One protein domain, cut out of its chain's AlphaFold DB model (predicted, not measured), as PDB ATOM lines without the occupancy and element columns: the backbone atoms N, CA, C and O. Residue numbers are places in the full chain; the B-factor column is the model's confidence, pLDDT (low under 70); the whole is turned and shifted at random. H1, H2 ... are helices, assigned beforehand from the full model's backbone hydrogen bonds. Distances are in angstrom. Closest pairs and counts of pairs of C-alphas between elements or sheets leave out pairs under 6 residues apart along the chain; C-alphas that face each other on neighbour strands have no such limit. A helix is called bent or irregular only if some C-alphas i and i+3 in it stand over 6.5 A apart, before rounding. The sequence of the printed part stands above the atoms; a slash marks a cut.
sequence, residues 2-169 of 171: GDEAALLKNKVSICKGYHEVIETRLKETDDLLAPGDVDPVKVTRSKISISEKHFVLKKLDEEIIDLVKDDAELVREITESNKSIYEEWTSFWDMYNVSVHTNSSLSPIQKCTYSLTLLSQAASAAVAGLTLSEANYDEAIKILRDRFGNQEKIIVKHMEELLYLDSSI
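What this domain is: This is residues 2 to 169 of the 171 residues of an uncharacterized protein of Amphimedon queenslandica (UniProt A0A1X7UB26). One very long helix, H2, runs as the spine of a rod; H1 folds back beside its first part, and a small head of H3, H4 and H5 sits at its other end. From the head, H6 comes back past H2 and slants away from it, and its end comes near the start of H1. The printed part has 168 residues with six named helices, H1 to H6 in chain order, and no named strand; the class is all helix. The whole is extended, with a radius of gyration of the C-alphas of 30.3 A and spans of 100 by 31 by 18 A.

How they stand to each other: Begin with H2, residues 40 to 101, which has a kink of 30 degrees near residue 95. With its residues 43 to 67 alone it touches H1, residues 2 to 32; the two form a helical hairpin, opposite ways at a steep tilt of 40 degrees, closest at the C-alphas of Cys 15 and Leu 57, 6.2 A apart. At residues 100 to 101, H2 only just touches H3, residues 108 to 118, with 3 pairs of C-alphas within 8 A, the closest Val 100 and Lys 111 at 6.1 A; this too is a helical hairpin. H5, residues 134 to 148, is irregular, with C-alphas 135 and 138 7.6 A apart. H2, H3 and H5 form a bundle, a group of three helices; H3 and H5 touch, closest at the C-alphas of Ile 109 and Glu 134, 5.2 A. H4, residues 121 to 127, touches H5 at a steep tilt of 61 degrees, with the C-alphas of Val 127 and Ala 140 closest at 6.0 A. H6, residues 151 to 168, touches H2 at a steep tilt of 52 degrees, opposite ways, closest at the C-alphas of Tyr 86 and Gln 151, 6.1 A. H6 and H1 are close but not clearly touching, with the C-alphas of Gly 2 and Ser 167 closest at 6.8 A. Helix packing is mostly crossed, with 1 of 6 pairs at a shallow tilt. Every O i to N i+4 pair is within hydrogen-bond range in H1, H3, H4 and H6; H2 has 56 of 58 and H5 9 of 11.

Where its parts are: Find C-alpha 40 at (-37.632, 52.628, 74.045); from there H2 runs 86.5 A to C-alpha 101 at (7.991, 17.824, 138.719). H1 spans 45.2 A, H6 25.9 A, H5 21.5 A, H3 15.5 A and H4 10.2 A. H6 ends at C-alpha 168, (-3.400, 13.332, 98.845).

The domain as a whole: The C-alphas farthest apart, of Asp 37 and Ser 105, are 99.8 A apart. The printed part has no cut, and no link is long. Residues 34 to 41 and 69 to 74 stand free. The pLDDT is under 70 at residues 2 to 5, 29 to 38, 67 to 72, 162 and 164 to 169.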
ATOM      1  N   GLY A   2      -8.257  19.669  95.239       53.47
ATOM      2  CA  GLY A   2      -7.732  20.099  93.922       53.47
ATOM      3  C   GLY A   2      -8.820  20.505  92.919       53.47
ATOM      4  O   GLY A   2      -8.753  21.585  92.332       53.47
ATOM      5  N   ASP A   3      -9.860  19.676  92.798       56.62
ATOM      6  CA  ASP A   3     -11.026  19.952  91.946       56.62
ATOM      7  C   ASP A   3     -11.927  21.058  92.509       56.62
ATOM      8  O   ASP A   3     -12.487  21.856  91.761       56.62
ATOM      9  N   GLU A   4     -12.030  21.161  93.829       57.66
ATOM     10  CA  GLU A   4     -12.898  22.125  94.509       57.66
ATOM     11  C   GLU A   4     -12.316  23.544  94.482       57.66
ATOM     12  O   GLU A   4     -13.009  24.502  94.142       57.66
ATOM     13  N   ALA A   5     -11.003  23.682  94.685       60.72
ATOM     14  CA  ALA A   5     -10.280  24.938  94.510       60.72
ATOM     15  C   ALA A   5     -10.274  25.397  93.041       60.72
ATOM     16  O   ALA A   5     -10.344  26.599  92.757       60.72
ATOM     17  N   ALA A   6     -10.216  24.455  92.091       70.94
ATOM     18  CA  ALA A   6     -10.358  24.748  90.666       70.94
ATOM     19  C   ALA A   6     -11.786  25.207  90.320       70.94
ATOM     20  O   ALA A   6     -11.957  26.187  89.586       70.94
ATOM     21  N   LEU A   7     -12.804  24.561  90.896       71.75
ATOM     22  CA  LEU A   7     -14.210  24.932  90.749       71.75
ATOM     23  C   LEU A   7     -14.494  26.320  91.338       71.75
ATOM     24  O   LEU A   7     -15.138  27.137  90.678       71.75
ATOM     25  N   LEU A   8     -13.970  26.620  92.531       72.56
ATOM     26  CA  LEU A   8     -14.114  27.920  93.184       72.56
ATOM     27  C   LEU A   8     -13.454  29.028  92.351       72.56
ATOM     28  O   LEU A   8     -14.084  30.047  92.071       72.56
ATOM     29  N   LYS A   9     -12.223  28.810  91.862       75.06
ATOM     30  CA  LYS A   9     -11.546  29.749  90.946       75.06
ATOM     31  C   LYS A   9     -12.362  30.019  89.687       75.06
ATOM     32  O   LYS A   9     -12.461  31.169  89.261       75.06
ATOM     33  N   ASN A  10     -12.938  28.974  89.095       78.56
ATOM     34  CA  ASN A  10     -13.775  29.104  87.911       78.56
ATOM     35  C   ASN A  10     -15.032  29.938  88.212       78.56
ATOM     36  O   ASN A  10     -15.299  30.923  87.527       78.56
ATOM     37  N   LYS A  11     -15.754  29.618  89.293       79.25
ATOM     38  CA  LYS A  11     -16.954  30.353  89.721       79.25
ATOM     39  C   LYS A  11     -16.662  31.825  90.040       79.25
ATOM     40  O   LYS A  11     -17.370  32.697  89.546       79.25
ATOM     41  N   VAL A  12     -15.569  32.117  90.749       79.19
ATOM     42  CA  VAL A  12     -15.110  33.494  91.023       79.19
ATOM     43  C   VAL A  12     -14.791  34.247  89.726       79.19
ATOM     44  O   VAL A  12     -15.180  35.404  89.567       79.19
ATOM     45  N   SER A  13     -14.126  33.594  88.766       75.50
ATOM     46  CA  SER A  13     -13.833  34.191  87.457       75.50
ATOM     47  C   SER A  13     -15.106  34.502  86.664       75.50
ATOM     48  O   SER A  13     -15.178  35.536  85.998       75.50
ATOM     49  N   ILE A  14     -16.115  33.632  86.743       78.12
ATOM     50  CA  ILE A  14     -17.416  33.829  86.096       78.12
ATOM     51  C   ILE A  14     -18.165  35.004  86.742       78.12
ATOM     52  O   ILE A  14     -18.632  35.885  86.018       78.12
ATOM     53  N   CYS A  15     -18.237  35.070  88.078       72.31
ATOM     54  CA  CYS A  15     -18.881  36.185  88.783       72.31
ATOM     55  C   CYS A  15     -18.239  37.525  88.422       72.31
ATOM     56  O   CYS A  15     -18.945  38.474  88.082       72.31
ATOM     57  N   LYS A  16     -16.904  37.588  88.395       79.06
ATOM     58  CA  LYS A  16     -16.178  38.789  87.971       79.06
ATOM     59  C   LYS A  16     -16.561  39.223  86.550       79.06
ATOM     60  O   LYS A  16     -16.884  40.389  86.342       79.06
ATOM     61  N   GLY A  17     -16.592  38.290  85.595       82.38
ATOM     62  CA  GLY A  17     -16.966  38.589  84.210       82.38
ATOM     63  C   GLY A  17     -18.402  39.106  84.070       82.38
ATOM     64  O   GLY A  17     -18.656  40.055  83.330       82.38
ATOM     65  N   TYR A  18     -19.356  38.536  84.810       78.50
ATOM     66  CA  TYR A  18     -20.723  39.058  84.822       78.50
ATOM     67  C   TYR A  18     -20.826  40.429  85.502       78.50
ATOM     68  O   TYR A  18     -21.591  41.265  85.017       78.50
ATOM     69  N   HIS A  19     -20.060  40.681  86.567       79.06
ATOM     70  CA  HIS A  19     -20.019  41.980  87.241       79.06
ATOM     71  C   HIS A  19     -19.526  43.080  86.291       79.06
ATOM     72  O   HIS A  19     -20.222  44.072  86.095       79.06
ATOM     73  N   GLU A  20     -18.411  42.841  85.591       80.31
ATOM     74  CA  GLU A  20     -17.860  43.763  84.586       80.31
ATOM     75  C   GLU A  20     -18.868  44.057  83.458       80.31
ATOM     76  O   GLU A  20     -19.024  45.201  83.020       80.31
ATOM     77  N   VAL A  21     -19.614  43.042  83.001       82.81
ATOM     78  CA  VAL A  21     -20.657  43.217  81.976       82.81
ATOM     79  C   VAL A  21     -21.843  44.034  82.494       82.81
ATOM     80  O   VAL A  21     -22.439  44.791  81.723       82.81
ATOM     81  N   ILE A  22     -22.225  43.875  83.763       75.75
ATOM     82  CA  ILE A  22     -23.304  44.662  84.369       75.75
ATOM     83  C   ILE A  22     -22.860  46.106  84.580       75.75
ATOM     84  O   ILE A  22     -23.593  47.001  84.174       75.75
ATOM     85  N   GLU A  23     -21.667  46.346  85.124       77.06
ATOM     86  CA  GLU A  23     -21.109  47.693  85.295       77.06
ATOM     87  C   GLU A  23     -21.003  48.437  83.959       77.06
ATOM     88  O   GLU A  23     -21.441  49.582  83.846       77.06
ATOM     89  N   THR A  24     -20.505  47.764  82.916       80.12
ATOM     90  CA  THR A  24     -20.413  48.338  81.565       80.12
ATOM     91  C   THR A  24     -21.791  48.731  81.038       80.12
ATOM     92  O   THR A  24     -21.970  49.829  80.523       80.12
ATOM     93  N   ARG A  25     -22.799  47.865  81.208       76.44
ATOM     94  CA  ARG A  25     -24.161  48.140  80.726       76.44
ATOM     95  C   ARG A  25     -24.908  49.169  81.561       76.44
ATOM     96  O   ARG A  25     -25.744  49.874  81.006       76.44
ATOM     97  N   LEU A  26     -24.641  49.256  82.861       75.50
ATOM     98  CA  LEU A  26     -25.152  50.333  83.707       75.50
ATOM     99  C   LEU A  26     -24.613  51.672  83.210       75.50
ATOM    100  O   LEU A  26     -25.405  52.564  82.933       75.50
ATOM    101  N   LYS A  27     -23.305  51.750  82.950       75.81
ATOM    102  CA  LYS A  27     -22.664  52.941  82.390       75.81
ATOM    103  C   LYS A  27     -23.220  53.323  81.012       75.81
ATOM    104  O   LYS A  27     -23.600  54.466  80.810       75.81
ATOM    105  N   GLU A  28     -23.362  52.360  80.099       74.94
ATOM    106  CA  GLU A  28     -24.008  52.586  78.794       74.94
ATOM    107  C   GLU A  28     -25.467  53.053  78.937       74.94
ATOM    108  O   GLU A  28     -25.949  53.838  78.126       74.94
ATOM    109  N   THR A  29     -26.192  52.572  79.951       66.38
ATOM    110  CA  THR A  29     -27.579  52.984  80.209       66.38
ATOM    111  C   THR A  29     -27.642  54.394  80.794       66.38
ATOM    112  O   THR A  29     -28.500  55.169  80.379       66.38
ATOM    113  N   ASP A  30     -26.727  54.748  81.696       66.25
ATOM    114  CA  ASP A  30     -26.588  56.105  82.232       66.25
ATOM    115  C   ASP A  30     -26.223  57.106  81.122       66.25
ATOM    116  O   ASP A  30     -26.818  58.181  81.043       66.25
ATOM    117  N   ASP A  31     -25.340  56.719  80.192       67.69
ATOM    118  CA  ASP A  31     -24.980  57.518  79.014       67.69
ATOM    119  C   ASP A  31     -26.169  57.689  78.041       67.69
ATOM    120  O   ASP A  31     -26.333  58.748  77.432       67.69
ATOM    121  N   LEU A  32     -27.034  56.672  77.907       63.31
ATOM    122  CA  LEU A  32     -28.263  56.723  77.094       63.31
ATOM    123  C   LEU A  32     -29.399  57.529  77.741       63.31
ATOM    124  O   LEU A  32     -30.313  57.942  77.034       63.31
ATOM    125  N   LEU A  33     -29.369  57.734  79.060       59.62
ATOM    126  CA  LEU A  33     -30.313  58.580  79.801       59.62
ATOM    127  C   LEU A  33     -29.893  60.062  79.814       59.62
ATOM    128  O   LEU A  33     -30.615  60.896  80.368       59.62
ATOM    129  N   ALA A  34     -28.760  60.410  79.190       62.91
ATOM    130  CA  ALA A  34     -28.398  61.791  78.902       62.91
ATOM    131  C   ALA A  34     -29.497  62.468  78.050       62.91
ATOM    132  O   ALA A  34     -30.113  61.812  77.210       62.91
ATOM    133  N   PRO A  35     -29.785  63.769  78.247       50.84
ATOM    134  CA  PRO A  35     -30.955  64.418  77.655       50.84
ATOM    135  C   PRO A  35     -30.907  64.408  76.113       50.84
ATOM    136  O   PRO A  35     -30.193  65.195  75.496       50.84
ATOM    137  N   GLY A  36     -31.689  63.510  75.503       64.75
ATOM    138  CA  GLY A  36     -31.869  63.295  74.060       64.75
ATOM    139  C   GLY A  36     -32.896  62.178  73.788       64.75
ATOM    140  O   GLY A  36     -33.255  61.454  74.711       64.75
ATOM    141  N   ASP A  37     -33.407  62.053  72.552       61.31
ATOM    142  CA  ASP A  37     -34.453  61.076  72.166       61.31
ATOM    143  C   ASP A  37     -34.010  59.616  72.414       61.31
ATOM    144  O   ASP A  37     -33.302  59.001  71.611       61.31
ATOM    145  N   VAL A  38     -34.431  59.050  73.547       67.56
ATOM    146  CA  VAL A  38     -34.116  57.675  73.960       67.56
ATOM    147  C   VAL A  38     -35.012  56.673  73.222       67.56
ATOM    148  O   VAL A  38     -36.234  56.717  73.349       67.56
ATOM    149  N   ASP A  39     -34.415  55.718  72.497       73.75
ATOM    150  CA  ASP A  39     -35.135  54.621  71.829       73.75
ATOM    151  C   ASP A  39     -35.681  53.597  72.861       73.75
ATOM    152  O   ASP A  39     -34.900  52.865  73.490       73.75
ATOM    153  N   PRO A  40     -37.014  53.479  73.027       70.50
ATOM    154  CA  PRO A  40     -37.632  52.628  74.045       70.50
ATOM    155  C   PRO A  40     -37.380  51.125  73.831       70.50
ATOM    156  O   PRO A  40     -37.413  50.344  74.791       70.50
ATOM    157  N   VAL A  41     -37.085  50.696  72.600       78.50
ATOM    158  CA  VAL A  41     -36.790  49.290  72.288       78.50
ATOM    159  C   VAL A  41     -35.418  48.901  72.835       78.50
ATOM    160  O   VAL A  41     -35.271  47.833  73.440       78.50
ATOM    161  N   LYS A  42     -34.419  49.783  72.698       77.56
ATOM    162  CA  LYS A  42     -33.076  49.568  73.260       77.56
ATOM    163  C   LYS A  42     -33.108  49.507  74.783       77.56
ATOM    164  O   LYS A  42     -32.525  48.590  75.358       77.56
ATOM    165  N   VAL A  43     -33.855  50.407  75.425       75.12
ATOM    166  CA  VAL A  43     -34.021  50.420  76.889       75.12
ATOM    167  C   VAL A  43     -34.638  49.113  77.389       75.12
ATOM    168  O   VAL A  43     -34.143  48.512  78.343       75.12
ATOM    169  N   THR A  44     -35.693  48.635  76.728       74.88
ATOM    170  CA  THR A  44     -36.385  47.399  77.126       74.88
ATOM    171  C   THR A  44     -35.482  46.175  76.968       74.88
ATOM    172  O   THR A  44     -35.389  45.348  77.876       74.88
ATOM    173  N   ARG A  45     -34.746  46.085  75.854       80.88
ATOM    174  CA  ARG A  45     -33.785  45.001  75.607       80.88
ATOM    175  C   ARG A  45     -32.651  44.984  76.635       80.88
ATOM    176  O   ARG A  45     -32.258  43.909  77.093       80.88
ATOM    177  N   SER A  46     -32.136  46.154  77.006       77.00
ATOM    178  CA  SER A  46     -31.091  46.271  78.024       77.00
ATOM    179  C   SER A  46     -31.600  45.876  79.407       77.00
ATOM    180  O   SER A  46     -30.928  45.094  80.076       77.00
ATOM    181  N   LYS A  47     -32.811  46.303  79.799       75.06
ATOM    182  CA  LYS A  47     -33.442  45.880  81.062       75.06
ATOM    183  C   LYS A  47     -33.551  44.360  81.172       75.06
ATOM    184  O   LYS A  47     -33.122  43.809  82.177       75.06
ATOM    185  N   ILE A  48     -34.040  43.685  80.128       80.00
ATOM    186  CA  ILE A  48     -34.157  42.216  80.110       80.00
ATOM    187  C   ILE A  48     -32.782  41.562  80.299       80.00
ATOM    188  O   ILE A  48     -32.610  40.734  81.189       80.00
ATOM    189  N   SER A  49     -31.775  41.993  79.530       83.38
ATOM    190  CA  SER A  49     -30.427  41.417  79.626       83.38
ATOM    191  C   SER A  49     -29.761  41.654  80.986       83.38
ATOM    192  O   SER A  49     -28.999  40.805  81.445       83.38
ATOM    193  N   ILE A  50     -30.011  42.801  81.625       80.62
ATOM    194  CA  ILE A  50     -29.502  43.098  82.970       80.62
ATOM    195  C   ILE A  50     -30.206  42.213  84.003       80.62
ATOM    196  O   ILE A  50     -29.531  41.621  84.841       80.62
ATOM    197  N   SER A  51     -31.530  42.057  83.920       75.94
ATOM    198  CA  SER A  51     -32.291  41.193  84.831       75.94
ATOM    199  C   SER A  51     -31.870  39.723  84.743       75.94
ATOM    200  O   SER A  51     -31.707  39.079  85.776       75.94
ATOM    201  N   GLU A  52     -31.629  39.203  83.538       85.81
ATOM    202  CA  GLU A  52     -31.123  37.837  83.339       85.81
ATOM    203  C   GLU A  52     -29.736  37.644  83.965       85.81
ATOM    204  O   GLU A  52     -29.505  36.676  84.687       85.81
ATOM    205  N   LYS A  53     -28.813  38.586  83.743       82.62
ATOM    206  CA  LYS A  53     -27.461  38.518  84.320       82.62
ATOM    207  C   LYS A  53     -27.466  38.662  85.834       82.62
ATOM    208  O   LYS A  53     -26.745  37.936  86.506       82.62
ATOM    209  N   HIS A  54     -28.303  39.548  86.369       81.38
ATOM    210  CA  HIS A  54     -28.492  39.703  87.808       81.38
ATOM    211  C   HIS A  54     -29.011  38.405  88.444       81.38
ATOM    212  O   HIS A  54     -28.553  38.016  89.513       81.38
ATOM    213  N   PHE A  55     -29.937  37.705  87.783       85.19
ATOM    214  CA  PHE A  55     -30.429  36.411  88.257       85.19
ATOM    215  C   PHE A  55     -29.325  35.342  88.292       85.19
ATOM    216  O   PHE A  55     -29.194  34.636  89.291       85.19
ATOM    217  N   VAL A  56     -28.508  35.246  87.236       86.81
ATOM    218  CA  VAL A  56     -27.384  34.292  87.178       86.81
ATOM    219  C   VAL A  56     -26.331  34.603  88.240       86.81
ATOM    220  O   VAL A  56     -25.908  33.688  88.943       86.81
ATOM    221  N   LEU A  57     -25.949  35.874  88.395       78.69
ATOM    222  CA  LEU A  57     -25.010  36.303  89.433       78.69
ATOM    223  C   LEU A  57     -25.510  35.953  90.823       78.69
ATOM    224  O   LEU A  57     -24.787  35.320  91.575       78.69
ATOM    225  N   LYS A  58     -26.765  36.287  91.134       83.19
ATOM    226  CA  LYS A  58     -27.340  35.988  92.444       83.19
ATOM    227  C   LYS A  58     -27.282  34.491  92.764       83.19
ATOM    228  O   LYS A  58     -26.920  34.121  93.872       83.19
ATOM    229  N   LYS A  59     -27.600  33.636  91.785       87.69
ATOM    230  CA  LYS A  59     -27.530  32.180  91.952       87.69
ATOM    231  C   LYS A  59     -26.095  31.687  92.170       87.69
ATOM    232  O   LYS A  59     -25.876  30.810  92.996       87.69
ATOM    233  N   LEU A  60     -25.127  32.229  91.429       82.62
ATOM    234  CA  LEU A  60     -23.715  31.875  91.596       82.62
ATOM    235  C   LEU A  60     -23.150  32.378  92.928       82.62
ATOM    236  O   LEU A  60     -22.378  31.659  93.550       82.62
ATOM    237  N   ASP A  61     -23.549  33.566  93.382       82.56
ATOM    238  CA  ASP A  61     -23.146  34.112  94.679       82.56
ATOM    239  C   ASP A  61     -23.673  33.243  95.827       82.56
ATOM    240  O   ASP A  61     -22.920  32.934  96.743       82.56
ATOM    241  N   GLU A  62     -24.931  32.788  95.756       83.06
ATOM    242  CA  GLU A  62     -25.497  31.823  96.712       83.06
ATOM    243  C   GLU A  62     -24.675  30.518  96.737       83.06
ATOM    244  O   GLU A  62     -24.304  30.038  97.805       83.06
ATOM    245  N   GLU A  63     -24.298  29.997  95.566       84.19
ATOM    246  CA  GLU A  63     -23.503  28.769  95.442       84.19
ATOM    247  C   GLU A  63     -22.044  28.935  95.916       84.19
ATOM    248  O   GLU A  63     -21.472  28.009  96.485       84.19
ATOM    249  N   ILE A  64     -21.423  30.104  95.706       78.56
ATOM    250  CA  ILE A  64     -20.089  30.432  96.240       78.56
ATOM    251  C   ILE A  64     -20.147  30.566  97.762       78.56
ATOM    252  O   ILE A  64     -19.268  30.055  98.450       78.56
ATOM    253  N   ILE A  65     -21.162  31.255  98.288       74.50
ATOM    254  CA  ILE A  65     -21.337  31.446  99.729       74.50
ATOM    255  C   ILE A  65     -21.465  30.096 100.433       74.50
ATOM    256  O   ILE A  65     -20.841  29.911 101.473       74.50
ATOM    257  N   ASP A  66     -22.242  29.163  99.884       77.06
ATOM    258  CA  ASP A  66     -22.396  27.840 100.490       77.06
ATOM    259  C   ASP A  66     -21.097  27.020 100.421       77.06
ATOM    260  O   ASP A  66     -20.699  26.465 101.439       77.06
ATOM    261  N   LEU A  67     -20.353  27.061  99.308       69.38
ATOM    262  CA  LEU A  67     -19.034  26.408  99.218       69.38
ATOM    263  C   LEU A  67     -17.997  26.980 100.202       69.38
ATOM    264  O   LEU A  67     -17.179  26.245 100.735       69.38
ATOM    265  N   VAL A  68     -18.012  28.292 100.460       65.88
ATOM    266  CA  VAL A  68     -17.061  28.936 101.390       65.88
ATOM    267  C   VAL A  68     -17.436  28.697 102.859       65.88
ATOM    268  O   VAL A  68     -16.567  28.734 103.734       65.88
ATOM    269  N   LYS A  69     -18.718  28.466 103.167       64.56
ATOM    270  CA  LYS A  69     -19.156  28.157 104.537       64.56
ATOM    271  C   LYS A  69     -18.617  26.815 105.024       64.56
ATOM    272  O   LYS A  69     -18.225  26.745 106.189       64.56
ATOM    273  N   ASP A  70     -18.569  25.810 104.155       62.03
ATOM    274  CA  ASP A  70     -18.108  24.464 104.516       62.03
ATOM    275  C   ASP A  70     -16.632  24.480 104.972       62.03
ATOM    276  O   ASP A  70     -16.288  23.892 106.001       62.03
ATOM    277  N   ASP A  71     -15.780  25.277 104.318       64.56
ATOM    278  CA  ASP A  71     -14.379  25.472 104.727       64.56
ATOM    279  C   ASP A  71     -14.253  26.186 106.089       64.56
ATOM    280  O   ASP A  71     -13.403  25.847 106.921       64.56
ATOM    281  N   ALA A  72     -15.102  27.186 106.348       67.00
ATOM    282  CA  ALA A  72     -15.069  27.954 107.594       67.00
ATOM    283  C   ALA A  72     -15.555  27.139 108.806       67.00
ATOM    284  O   ALA A  72     -15.077  27.349 109.927       67.00
ATOM    285  N   GLU A  73     -16.494  26.213 108.600       71.06
ATOM    286  CA  GLU A  73     -16.988  25.327 109.653       71.06
ATOM    287  C   GLU A  73     -15.924  24.317 110.094       71.06
ATOM    288  O   GLU A  73     -15.689  24.184 111.301       71.06
ATOM    289  N   LEU A  74     -15.202  23.715 109.144       70.25
ATOM    290  CA  LEU A  74     -14.064  22.840 109.433       70.25
ATOM    291  C   LEU A  74     -12.982  23.568 110.238       70.25
ATOM    292  O   LEU A  74     -12.573  23.096 111.300       70.25
ATOM    293  N   VAL A  75     -12.554  24.754 109.789       73.50
ATOM    294  CA  VAL A  75     -11.539  25.561 110.495       73.50
ATOM    295  C   VAL A  75     -11.967  25.876 111.931       73.50
ATOM    296  O   VAL A  75     -11.141  25.841 112.852       73.50
ATOM    297  N   ARG A  76     -13.254  26.159 112.149       78.31
ATOM    298  CA  ARG A  76     -13.810  26.409 113.483       78.31
ATOM    299  C   ARG A  76     -13.755  25.161 114.366       78.31
ATOM    300  O   ARG A  76     -13.308  25.269 115.505       78.31
ATOM    301  N   GLU A  77     -14.171  24.002 113.862       79.06
ATOM    302  CA  GLU A  77     -14.138  22.735 114.608       79.06
ATOM    303  C   GLU A  77     -12.707  22.333 114.997       79.06
ATOM    304  O   GLU A  77     -12.454  21.938 116.138       79.06
ATOM    305  N   ILE A  78     -11.749  22.519 114.086       74.69
ATOM    306  CA  ILE A  78     -10.322  22.278 114.340       74.69
ATOM    307  C   ILE A  78      -9.799  23.225 115.416       74.69
ATOM    308  O   ILE A  78      -9.092  22.805 116.331       74.69
ATOM    309  N   THR A  79     -10.139  24.510 115.322       76.38
ATOM    310  CA  THR A  79      -9.694  25.515 116.293       76.38
ATOM    311  C   THR A  79     -10.233  25.203 117.688       76.38
ATOM    312  O   THR A  79      -9.474  25.272 118.656       76.38
ATOM    313  N   GLU A  80     -11.503  24.806 117.799       81.81
ATOM    314  CA  GLU A  80     -12.104  24.440 119.085       81.81
ATOM    315  C   GLU A  80     -11.520  23.129 119.633       81.81
ATOM    316  O   GLU A  80     -11.168  23.056 120.809       81.81
ATOM    317  N   SER A  81     -11.309  22.122 118.778       79.88
ATOM    318  CA  SER A  81     -10.640  20.875 119.175       79.88
ATOM    319  C   SER A  81      -9.211  21.129 119.669       79.88
ATOM    320  O   SER A  81      -8.807  20.609 120.708       79.88
ATOM    321  N   ASN A  82      -8.453  21.993 118.988       81.00
ATOM    322  CA  ASN A  82      -7.093  22.374 119.384       81.00
ATOM    323  C   ASN A  82      -7.059  23.130 120.708       81.00
ATOM    324  O   ASN A  82      -6.152  22.935 121.521       81.00
ATOM    325  N   LYS A  83      -8.050  23.992 120.931       81.00
ATOM    326  CA  LYS A  83      -8.223  24.689 122.199       81.00
ATOM    327  C   LYS A  83      -8.486  23.694 123.335       81.00
ATOM    328  O   LYS A  83      -7.811  23.796 124.355       81.00
ATOM    329  N   SER A  84      -9.344  22.691 123.125       84.00
ATOM    330  CA  SER A  84      -9.570  21.606 124.097       84.00
ATOM    331  C   SER A  84      -8.273  20.866 124.436       84.00
ATOM    332  O   SER A  84      -7.926  20.740 125.606       84.00
ATOM    333  N   ILE A  85      -7.493  20.454 123.425       82.31
ATOM    334  CA  ILE A  85      -6.206  19.757 123.623       82.31
ATOM    335  C   ILE A  85      -5.238  20.600 124.466       82.31
ATOM    336  O   ILE A  85      -4.563  20.084 125.359       82.31
ATOM    337  N   TYR A  86      -5.169  21.903 124.194       85.06
ATOM    338  CA  TYR A  86      -4.309  22.820 124.936       85.06
ATOM    339  C   TYR A  86      -4.778  23.029 126.388       85.06
ATOM    340  O   TYR A  86      -3.957  23.033 127.309       85.06
ATOM    341  N   GLU A  87      -6.084  23.177 126.619       87.06
ATOM    342  CA  GLU A  87      -6.667  23.328 127.959       87.06
ATOM    343  C   GLU A  87      -6.486  22.058 128.810       87.06
ATOM    344  O   GLU A  87      -6.112  22.143 129.986       87.06
ATOM    345  N   GLU A  88      -6.670  20.880 128.208       87.31
ATOM    346  CA  GLU A  88      -6.415  19.579 128.834       87.31
ATOM    347  C   GLU A  88      -4.941  19.420 129.217       87.31
ATOM    348  O   GLU A  88      -4.630  19.051 130.355       87.31
ATOM    349  N   TRP A  89      -4.022  19.746 128.299       88.25
ATOM    350  CA  TRP A  89      -2.589  19.716 128.583       88.25
ATOM    351  C   TRP A  89      -2.206  20.686 129.700       88.25
ATOM    352  O   TRP A  89      -1.442  20.316 130.588       88.25
ATOM    353  N   THR A  90      -2.733  21.911 129.680       86.56
ATOM    354  CA  THR A  90      -2.423  22.932 130.690       86.56
ATOM    355  C   THR A  90      -2.889  22.480 132.072       86.56
ATOM    356  O   THR A  90      -2.103  22.475 133.019       86.56
ATOM    357  N   SER A  91      -4.126  21.987 132.169       88.88
ATOM    358  CA  SER A  91      -4.694  21.464 133.416       88.88
ATOM    359  C   SER A  91      -3.898  20.270 133.951       88.88
ATOM    360  O   SER A  91      -3.602  20.188 135.146       88.88
ATOM    361  N   PHE A  92      -3.507  19.348 133.065       89.31
ATOM    362  CA  PHE A  92      -2.632  18.232 133.411       89.31
ATOM    363  C   PHE A  92      -1.264  18.718 133.901       89.31
ATOM    364  O   PHE A  92      -0.793  18.274 134.952       89.31
ATOM    365  N   TRP A  93      -0.626  19.622 133.153       90.19
ATOM    366  CA  TRP A  93       0.717  20.105 133.438       90.19
ATOM    367  C   TRP A  93       0.772  20.840 134.771       90.19
ATOM    368  O   TRP A  93       1.682  20.578 135.549       90.19
ATOM    369  N   ASP A  94      -0.203  21.689 135.085       89.88
ATOM    370  CA  ASP A  94      -0.240  22.416 136.355       89.88
ATOM    371  C   ASP A  94      -0.311  21.456 137.553       89.88
ATOM    372  O   ASP A  94       0.473  21.569 138.503       89.88
ATOM    373  N   MET A  95      -1.180  20.443 137.477       88.75
ATOM    374  CA  MET A  95      -1.303  19.423 138.520       88.75
ATOM    375  C   MET A  95      -0.039  18.556 138.632       88.75
ATOM    376  O   MET A  95       0.445  18.284 139.739       88.75
ATOM    377  N   TYR A  96       0.512  18.130 137.494       89.12
ATOM    378  CA  TYR A  96       1.720  17.311 137.421       89.12
ATOM    379  C   TYR A  96       2.954  18.077 137.919       89.12
ATOM    380  O   TYR A  96       3.793  17.528 138.639       89.12
ATOM    381  N   ASN A  97       3.055  19.363 137.584       89.75
ATOM    382  CA  ASN A  97       4.184  20.211 137.929       89.75
ATOM    383  C   ASN A  97       4.321  20.363 139.449       89.75
ATOM    384  O   ASN A  97       5.415  20.203 139.995       89.75
ATOM    385  N   VAL A  98       3.206  20.608 140.141       89.81
ATOM    386  CA  VAL A  98       3.174  20.743 141.605       89.81
ATOM    387  C   VAL A  98       3.380  19.395 142.300       89.81
ATOM    388  O   VAL A  98       4.158  19.290 143.244       89.81
ATOM    389  N   SER A  99       2.708  18.345 141.827       88.00
ATOM    390  CA  SER A  99       2.696  17.045 142.516       88.00
ATOM    391  C   SER A  99       3.972  16.228 142.297       88.00
ATOM    392  O   SER A  99       4.402  15.497 143.195       88.00
ATOM    393  N   VAL A 100       4.577  16.341 141.108       89.19
ATOM    394  CA  VAL A 100       5.668  15.465 140.656       89.19
ATOM    395  C   VAL A 100       6.915  16.252 140.267       89.19
ATOM    396  O   VAL A 100       7.980  16.012 140.835       89.19
ATOM    397  N   HIS A 101       6.809  17.191 139.321       88.38
ATOM    398  CA  HIS A 101       7.991  17.824 138.719       88.38
ATOM    399  C   HIS A 101       8.811  18.627 139.741       88.38
ATOM    400  O   HIS A 101      10.010  18.392 139.908       88.38
ATOM    401  N   THR A 102       8.155  19.513 140.492       89.69
ATOM    402  CA  THR A 102       8.783  20.377 141.510       89.69
ATOM    403  C   THR A 102       8.906  19.720 142.884       89.69
ATOM    404  O   THR A 102       9.582  20.249 143.765       89.69
ATOM    405  N   ASN A 103       8.313  18.539 143.072       90.12
ATOM    406  CA  ASN A 103       8.366  17.823 144.337       90.12
ATOM    407  C   ASN A 103       9.782  17.279 144.591       90.12
ATOM    408  O   ASN A 103      10.251  16.367 143.906       90.12
ATOM    409  N   SER A 104      10.477  17.847 145.578       89.19
ATOM    410  CA  SER A 104      11.835  17.451 145.976       89.19
ATOM    411  C   SER A 104      11.889  16.147 146.775       89.19
ATOM    412  O   SER A 104      12.966  15.578 146.933       89.19
ATOM    413  N   SER A 105      10.743  15.648 147.252       90.50
ATOM    414  CA  SER A 105      10.655  14.377 147.985       90.50
ATOM    415  C   SER A 105      10.680  13.159 147.058       90.50
ATOM    416  O   SER A 105      10.883  12.039 147.521       90.50
ATOM    417  N   LEU A 106      10.458  13.361 145.755       88.31
ATOM    418  CA  LEU A 106      10.526  12.310 144.746       88.31
ATOM    419  C   LEU A 106      11.913  12.285 144.110       88.31
ATOM    420  O   LEU A 106      12.393  13.293 143.588       88.31
ATOM    421  N   SER A 107      12.526  11.105 144.096       86.50
ATOM    422  CA  SER A 107      13.740  10.874 143.316       86.50
ATOM    423  C   SER A 107      13.451  10.983 141.812       86.50
ATOM    424  O   SER A 107      12.323  10.724 141.375       86.50
ATOM    425  N   PRO A 108      14.452  11.321 140.986       81.25
ATOM    426  CA  PRO A 108      14.255  11.443 139.544       81.25
ATOM    427  C   PRO A 108      13.688  10.169 138.894       81.25
ATOM    428  O   PRO A 108      12.763  10.252 138.090       81.25
ATOM    429  N   ILE A 109      14.133   8.980 139.320       83.81
ATOM    430  CA  ILE A 109      13.598   7.703 138.819       83.81
ATOM    431  C   ILE A 109      12.110   7.499 139.168       83.81
ATOM    432  O   ILE A 109      11.344   6.958 138.365       83.81
ATOM    433  N   GLN A 110      11.664   7.981 140.334       85.50
ATOM    434  CA  GLN A 110      10.245   7.965 140.708       85.50
ATOM    435  C   GLN A 110       9.441   8.930 139.835       85.50
ATOM    436  O   GLN A 110       8.364   8.560 139.374       85.50
ATOM    437  N   LYS A 111       9.975  10.121 139.533       86.50
ATOM    438  CA  LYS A 111       9.335  11.077 138.612       86.50
ATOM    439  C   LYS A 111       9.176  10.489 137.207       86.50
ATOM    440  O   LYS A 111       8.092  10.587 136.637       86.50
ATOM    441  N   CYS A 112      10.198   9.803 136.688       81.56
ATOM    442  CA  CYS A 112      10.111   9.072 135.417       81.56
ATOM    443  C   CYS A 112       9.025   7.996 135.443       81.56
ATOM    444  O   CYS A 112       8.221   7.899 134.520       81.56
ATOM    445  N   THR A 113       8.993   7.196 136.506       83.69
ATOM    446  CA  THR A 113       8.031   6.094 136.638       83.69
ATOM    447  C   THR A 113       6.599   6.627 136.683       83.69
ATOM    448  O   THR A 113       5.739   6.130 135.960       83.69
ATOM    449  N   TYR A 114       6.356   7.697 137.448       85.44
ATOM    450  CA  TYR A 114       5.059   8.374 137.475       85.44
ATOM    451  C   TYR A 114       4.664   8.921 136.101       85.44
ATOM    452  O   TYR A 114       3.525   8.722 135.678       85.44
ATOM    453  N   SER A 115       5.593   9.542 135.364       83.00
ATOM    454  CA  SER A 115       5.325   9.981 133.990       83.00
ATOM    455  C   SER A 115       4.860   8.838 133.099       83.00
ATOM    456  O   SER A 115       3.820   8.969 132.469       83.00
ATOM    457  N   LEU A 116       5.563   7.699 133.072       79.50
ATOM    458  CA  LEU A 116       5.179   6.561 132.221       79.50
ATOM    459  C   LEU A 116       3.748   6.084 132.476       79.50
ATOM    460  O   LEU A 116       3.062   5.701 131.535       79.50
ATOM    461  N   THR A 117       3.296   6.131 133.730       83.06
ATOM    462  CA  THR A 117       1.939   5.704 134.102       83.06
ATOM    463  C   THR A 117       0.843   6.715 133.771       83.06
ATOM    464  O   THR A 117      -0.321   6.336 133.701       83.06
ATOM    465  N   LEU A 118       1.196   7.989 133.585       83.94
ATOM    466  CA  LEU A 118       0.246   9.090 133.392       83.94
ATOM    467  C   LEU A 118       0.185   9.594 131.945       83.94
ATOM    468  O   LEU A 118      -0.721  10.348 131.600       83.94
ATOM    469  N   LEU A 119       1.139   9.205 131.097       83.12
ATOM    470  CA  LEU A 119       1.143   9.602 129.694       83.12
ATOM    471  C   LEU A 119       0.000   8.921 128.939       83.12
ATOM    472  O   LEU A 119      -0.130   7.698 128.934       83.12
ATOM    473  N   SER A 120      -0.787   9.729 128.230       81.75
ATOM    474  CA  SER A 120      -1.724   9.225 127.231       81.75
ATOM    475  C   SER A 120      -0.974   8.526 126.094       81.75
ATOM    476  O   SER A 120       0.226   8.733 125.889       81.75
ATOM    477  N   GLN A 121      -1.680   7.725 125.299       82.62
ATOM    478  CA  GLN A 121      -1.080   7.019 124.164       82.62
ATOM    479  C   GLN A 121      -0.375   7.977 123.184       82.62
ATOM    480  O   GLN A 121       0.734   7.694 122.732       82.62
ATOM    481  N   ALA A 122      -0.972   9.143 122.911       80.38
ATOM    482  CA  ALA A 122      -0.388  10.170 122.048       80.38
ATOM    483  C   ALA A 122       0.879  10.800 122.651       80.38
ATOM    484  O   ALA A 122       1.865  11.028 121.945       80.38
ATOM    485  N   ALA A 123       0.875  11.054 123.961       82.38
ATOM    486  CA  ALA A 123       2.023  11.599 124.673       82.38
ATOM    487  C   ALA A 123       3.170  10.577 124.768       82.38
ATOM    488  O   ALA A 123       4.327  10.922 124.540       82.38
ATOM    489  N   SER A 124       2.847   9.302 125.003       84.12
ATOM    490  CA  SER A 124       3.802   8.191 124.980       84.12
ATOM    491  C   SER A 124       4.444   8.026 123.598       84.12
ATOM    492  O   SER A 124       5.666   7.954 123.493       84.12
ATOM    493  N   ALA A 125       3.650   8.084 122.523       85.88
ATOM    494  CA  ALA A 125       4.161   8.041 121.153       85.88
ATOM    495  C   ALA A 125       5.101   9.216 120.830       85.88
ATOM    496  O   ALA A 125       6.078   9.044 120.103       85.88
ATOM    497  N   ALA A 126       4.846  10.406 121.387       84.94
ATOM    498  CA  ALA A 126       5.693  11.579 121.178       84.94
ATOM    499  C   ALA A 126       7.102  11.426 121.764       84.94
ATOM    500  O   ALA A 126       8.050  11.974 121.207       84.94
ATOM    501  N   VAL A 127       7.233  10.674 122.858       85.06
ATOM    502  CA  VAL A 127       8.516  10.416 123.521       85.06
ATOM    503  C   VAL A 127       9.046   9.011 123.250       85.06
ATOM    504  O   VAL A 127      10.079   8.662 123.792       85.06
ATOM    505  N   ALA A 128       8.408   8.212 122.389       83.06
ATOM    506  CA  ALA A 128       8.794   6.817 122.139       83.06
ATOM    507  C   ALA A 128      10.216   6.655 121.567       83.06
ATOM    508  O   ALA A 128      10.841   5.613 121.755       83.06
ATOM    509  N   GLY A 129      10.741   7.682 120.887       81.75
ATOM    510  CA  GLY A 129      12.136   7.729 120.432       81.75
ATOM    511  C   GLY A 129      13.151   7.998 121.551       81.75
ATOM    512  O   GLY A 129      14.350   7.823 121.343       81.75
ATOM    513  N   LEU A 130      12.684   8.404 122.735       81.19
ATOM    514  CA  LEU A 130      13.474   8.542 123.950       81.19
ATOM    515  C   LEU A 130      13.139   7.398 124.909       81.19
ATOM    516  O   LEU A 130      11.988   7.158 125.268       81.19
ATOM    517  N   THR A 131      14.157   6.726 125.426       77.81
ATOM    518  CA  THR A 131      13.976   5.884 126.609       77.81
ATOM    519  C   THR A 131      13.718   6.782 127.812       77.81
ATOM    520  O   THR A 131      14.614   7.524 128.226       77.81
ATOM    521  N   LEU A 132      12.504   6.723 128.379       71.44
ATOM    522  CA  LEU A 132      12.165   7.489 129.577       71.44
ATOM    523  C   LEU A 132      12.960   6.950 130.772       71.44
ATOM    524  O   LEU A 132      12.617   5.944 131.387       71.44
ATOM    525  N   SER A 133      14.062   7.625 131.059       79.19
ATOM    526  CA  SER A 133      15.006   7.324 132.129       79.19
ATOM    527  C   SER A 133      15.323   8.611 132.873       79.19
ATOM    528  O   SER A 133      15.036   9.697 132.371       79.19
ATOM    529  N   GLU A 134      15.935   8.505 134.048       80.19
ATOM    530  CA  GLU A 134      16.353   9.667 134.841       80.19
ATOM    531  C   GLU A 134      17.170  10.673 134.016       80.19
ATOM    532  O   GLU A 134      16.893  11.867 134.058       80.19
ATOM    533  N   ALA A 135      18.092  10.186 133.180       83.75
ATOM    534  CA  ALA A 135      18.927  11.029 132.325       83.75
ATOM    535  C   ALA A 135      18.153  11.746 131.201       83.75
ATOM    536  O   ALA A 135      18.592  12.788 130.724       83.75
ATOM    537  N   ASN A 136      17.009  11.198 130.780       84.56
ATOM    538  CA  ASN A 136      16.221  11.701 129.650       84.56
ATOM    539  C   ASN A 136      14.894  12.343 130.082       84.56
ATOM    540  O   ASN A 136      14.116  12.770 129.229       84.56
ATOM    541  N   TYR A 137      14.607  12.384 131.386       85.81
ATOM    542  CA  TYR A 137      13.346  12.881 131.932       85.81
ATOM    543  C   TYR A 137      13.079  14.324 131.518       85.81
ATOM    544  O   TYR A 137      12.012  14.621 130.983       85.81
ATOM    545  N   ASP A 138      14.064  15.200 131.713       86.38
ATOM    546  CA  ASP A 138      13.919  16.623 131.417       86.38
ATOM    547  C   ASP A 138      13.710  16.874 129.918       86.38
ATOM    548  O   ASP A 138      12.869  17.691 129.540       86.38
ATOM    549  N   GLU A 139      14.395  16.120 129.051       88.38
ATOM    550  CA  GLU A 139      14.197  16.229 127.601       88.38
ATOM    551  C   GLU A 139      12.817  15.701 127.183       88.38
ATOM    552  O   GLU A 139      12.144  16.310 126.356       88.38
ATOM    553  N   ALA A 140      12.335  14.620 127.799       86.88
ATOM    554  CA  ALA A 140      10.992  14.118 127.539       86.88
ATOM    555  C   ALA A 140       9.908  15.117 127.975       86.88
ATOM    556  O   ALA A 140       8.975  15.377 127.218       86.88
ATOM    557  N   ILE A 141      10.049  15.734 129.153       88.44
ATOM    558  CA  ILE A 141       9.154  16.805 129.612       88.44
ATOM    559  C   ILE A 141       9.175  17.984 128.640       88.44
ATOM    560  O   ILE A 141       8.120  18.511 128.285       88.44
ATOM    561  N   LYS A 142      10.358  18.383 128.174       89.31
ATOM    562  CA  LYS A 142      10.507  19.454 127.193       89.31
ATOM    563  C   LYS A 142       9.790  19.126 125.882       89.31
ATOM    564  O   LYS A 142       9.026  19.961 125.418       89.31
ATOM    565  N   ILE A 143       9.944  17.917 125.333       88.44
ATOM    566  CA  ILE A 143       9.225  17.481 124.120       88.44
ATOM    567  C   ILE A 143       7.710  17.542 124.319       88.44
ATOM    568  O   ILE A 143       6.990  18.023 123.443       88.44
ATOM    569  N   LEU A 144       7.216  17.072 125.465       88.25
ATOM    570  CA  LEU A 144       5.787  17.094 125.761       88.25
ATOM    571  C   LEU A 144       5.254  18.530 125.855       88.25
ATOM    572  O   LEU A 144       4.237  18.848 125.243       88.25
ATOM    573  N   ARG A 145       5.978  19.426 126.536       88.12
ATOM    574  CA  ARG A 145       5.623  20.850 126.620       88.12
ATOM    575  C   ARG A 145       5.672  21.544 125.263       88.12
ATOM    576  O   ARG A 145       4.775  22.320 124.959       88.12
ATOM    577  N   ASP A 146       6.668  21.245 124.437       86.88
ATOM    578  CA  ASP A 146       6.792  21.835 123.102       86.88
ATOM    579  C   ASP A 146       5.684  21.375 122.152       86.88
ATOM    580  O   ASP A 146       5.257  22.142 121.288       86.88
ATOM    581  N   ARG A 147       5.224  20.127 122.301       85.38
ATOM    582  CA  ARG A 147       4.220  19.515 121.424       85.38
ATOM    583  C   ARG A 147       2.781  19.805 121.846       85.38
ATOM    584  O   ARG A 147       1.944  19.979 120.968       85.38
ATOM    585  N   PHE A 148       2.493  19.827 123.146       86.00
ATOM    586  CA  PHE A 148       1.128  19.950 123.680       86.00
ATOM    587  C   PHE A 148       0.883  21.269 124.428       86.00
ATOM    588  O   PHE A 148      -0.257  21.686 124.593       86.00
ATOM    589  N   GLY A 149       1.945  21.961 124.846       85.94
ATOM    590  CA  GLY A 149       1.873  23.230 125.577       85.94
ATOM    591  C   GLY A 149       2.107  24.472 124.727       85.94
ATOM    592  O   GLY A 149       2.195  25.564 125.280       85.94
ATOM    593  N   ASN A 150       2.227  24.338 123.406       85.50
ATOM    594  CA  ASN A 150       2.336  25.470 122.493       85.50
ATOM    595  C   ASN A 150       1.139  25.479 121.535       85.50
ATOM    596  O   ASN A 150       1.138  24.782 120.521       85.50
ATOM    597  N   GLN A 151       0.131  26.288 121.869       78.94
ATOM    598  CA  GLN A 151      -1.116  26.395 121.111       78.94
ATOM    599  C   GLN A 151      -0.881  26.753 119.634       78.94
ATOM    600  O   GLN A 151      -1.509  26.173 118.753       78.94
ATOM    601  N   GLU A 152       0.060  27.653 119.346       77.88
ATOM    602  CA  GLU A 152       0.366  28.088 117.980       77.88
ATOM    603  C   GLU A 152       0.984  26.951 117.153       77.88
ATOM    604  O   GLU A 152       0.556  26.699 116.028       77.88
ATOM    605  N   LYS A 153       1.914  26.179 117.736       78.81
ATOM    606  CA  LYS A 153       2.484  24.990 117.077       78.81
ATOM    607  C   LYS A 153       1.441  23.899 116.821       78.81
ATOM    608  O   LYS A 153       1.524  23.234 115.791       78.81
ATOM    609  N   ILE A 154       0.483  23.703 117.730       80.75
ATOM    610  CA  ILE A 154      -0.605  22.722 117.555       80.75
ATOM    611  C   ILE A 154      -1.478  23.119 116.362       80.75
ATOM    612  O   ILE A 154      -1.733  22.292 115.487       80.75
ATOM    613  N   ILE A 155      -1.864  24.397 116.289       78.81
ATOM    614  CA  ILE A 155      -2.662  24.932 115.182       78.81
ATOM    615  C   ILE A 155      -1.912  24.775 113.858       78.81
ATOM    616  O   ILE A 155      -2.463  24.207 112.920       78.81
ATOM    617  N   VAL A 156      -0.654  25.223 113.782       79.06
ATOM    618  CA  VAL A 156       0.151  25.140 112.552       79.06
ATOM    619  C   VAL A 156       0.298  23.695 112.085       79.06
ATOM    620  O   VAL A 156       0.070  23.409 110.914       79.06
ATOM    621  N   LYS A 157       0.602  22.765 112.993       78.88
ATOM    622  CA  LYS A 157       0.773  21.356 112.640       78.88
ATOM    623  C   LYS A 157      -0.507  20.727 112.080       78.88
ATOM    624  O   LYS A 157      -0.442  20.022 111.077       78.88
ATOM    625  N   HIS A 158      -1.661  20.954 112.707       75.19
ATOM    626  CA  HIS A 158      -2.919  20.408 112.188       75.19
ATOM    627  C   HIS A 158      -3.351  21.088 110.881       75.19
ATOM    628  O   HIS A 158      -3.880  20.412 110.002       75.19
ATOM    629  N   MET A 159      -3.060  22.382 110.703       75.75
ATOM    630  CA  MET A 159      -3.252  23.068 109.419       75.75
ATOM    631  C   MET A 159      -2.395  22.441 108.310       75.75
ATOM    632  O   MET A 159      -2.892  22.200 107.213       75.75
ATOM    633  N   GLU A 160      -1.127  22.127 108.593       78.06
ATOM    634  CA  GLU A 160      -0.253  21.415 107.655       78.06
ATOM    635  C   GLU A 160      -0.810  20.025 107.311       78.06
ATOM    636  O   GLU A 160      -0.932  19.696 106.134       78.06
ATOM    637  N   GLU A 161      -1.203  19.226 108.308       75.12
ATOM    638  CA  GLU A 161      -1.767  17.882 108.098       75.12
ATOM    639  C   GLU A 161      -3.015  17.907 107.197       75.12
ATOM    640  O   GLU A 161      -3.149  17.052 106.323       75.12
ATOM    641  N   LEU A 162      -3.881  18.914 107.327       69.06
ATOM    642  CA  LEU A 162      -5.054  19.098 106.461       69.06
ATOM    643  C   LEU A 162      -4.701  19.481 105.027       69.06
ATOM    644  O   LEU A 162      -5.221  18.878 104.090       69.06
ATOM    645  N   LEU A 163      -3.786  20.438 104.846       72.25
ATOM    646  CA  LEU A 163      -3.313  20.828 103.516       72.25
ATOM    647  C   LEU A 163      -2.681  19.635 102.776       72.25
ATOM    648  O   LEU A 163      -2.825  19.504 101.556       72.25
ATOM    649  N   TYR A 164      -2.020  18.739 103.512       69.75
ATOM    650  CA  TYR A 164      -1.451  17.502 102.980       69.75
ATOM    651  C   TYR A 164      -2.490  16.409 102.708       69.75
ATOM    652  O   TYR A 164      -2.419  15.766 101.655       69.75
ATOM    653  N   LEU A 165      -3.436  16.178 103.624       63.16
ATOM    654  CA  LEU A 165      -4.507  15.186 103.454       63.16
ATOM    655  C   LEU A 165      -5.319  15.481 102.211       63.16
ATOM    656  O   LEU A 165      -5.610  14.592 101.414       63.16
ATOM    657  N   ASP A 166      -5.615  16.749 102.015       58.56
ATOM    658  CA  ASP A 166      -6.414  17.127 100.892       58.56
ATOM    659  C   ASP A 166      -5.665  17.050  99.547       58.56
ATOM    660  O   ASP A 166      -6.212  16.601  98.533       58.56
ATOM    661  N   SER A 167      -4.377  17.386  99.553       55.78
ATOM    662  CA  SER A 167      -3.513  17.180  98.388       55.78
ATOM    663  C   SER A 167      -3.354  15.690  98.036       55.78
ATOM    664  O   SER A 167      -3.064  15.358  96.888       55.78
ATOM    665  N   SER A 168      -3.561  14.786  99.002       48.72
ATOM    666  CA  SER A 168      -3.400  13.332  98.845       48.72
ATOM    667  C   SER A 168      -4.659  12.610  98.344       48.72
ATOM    668  O   SER A 168      -4.564  11.454  97.946       48.72
ATOM    669  N   ILE A 169      -5.819  13.275  98.315       46.78
ATOM    670  CA  ILE A 169      -7.090  12.714  97.808       46.78
ATOM    671  C   ILE A 169      -7.182  12.776  96.262       46.78
ATOM    672  O   ILE A 169      -8.141  12.296  95.668       46.78
TER     673      ILE A 169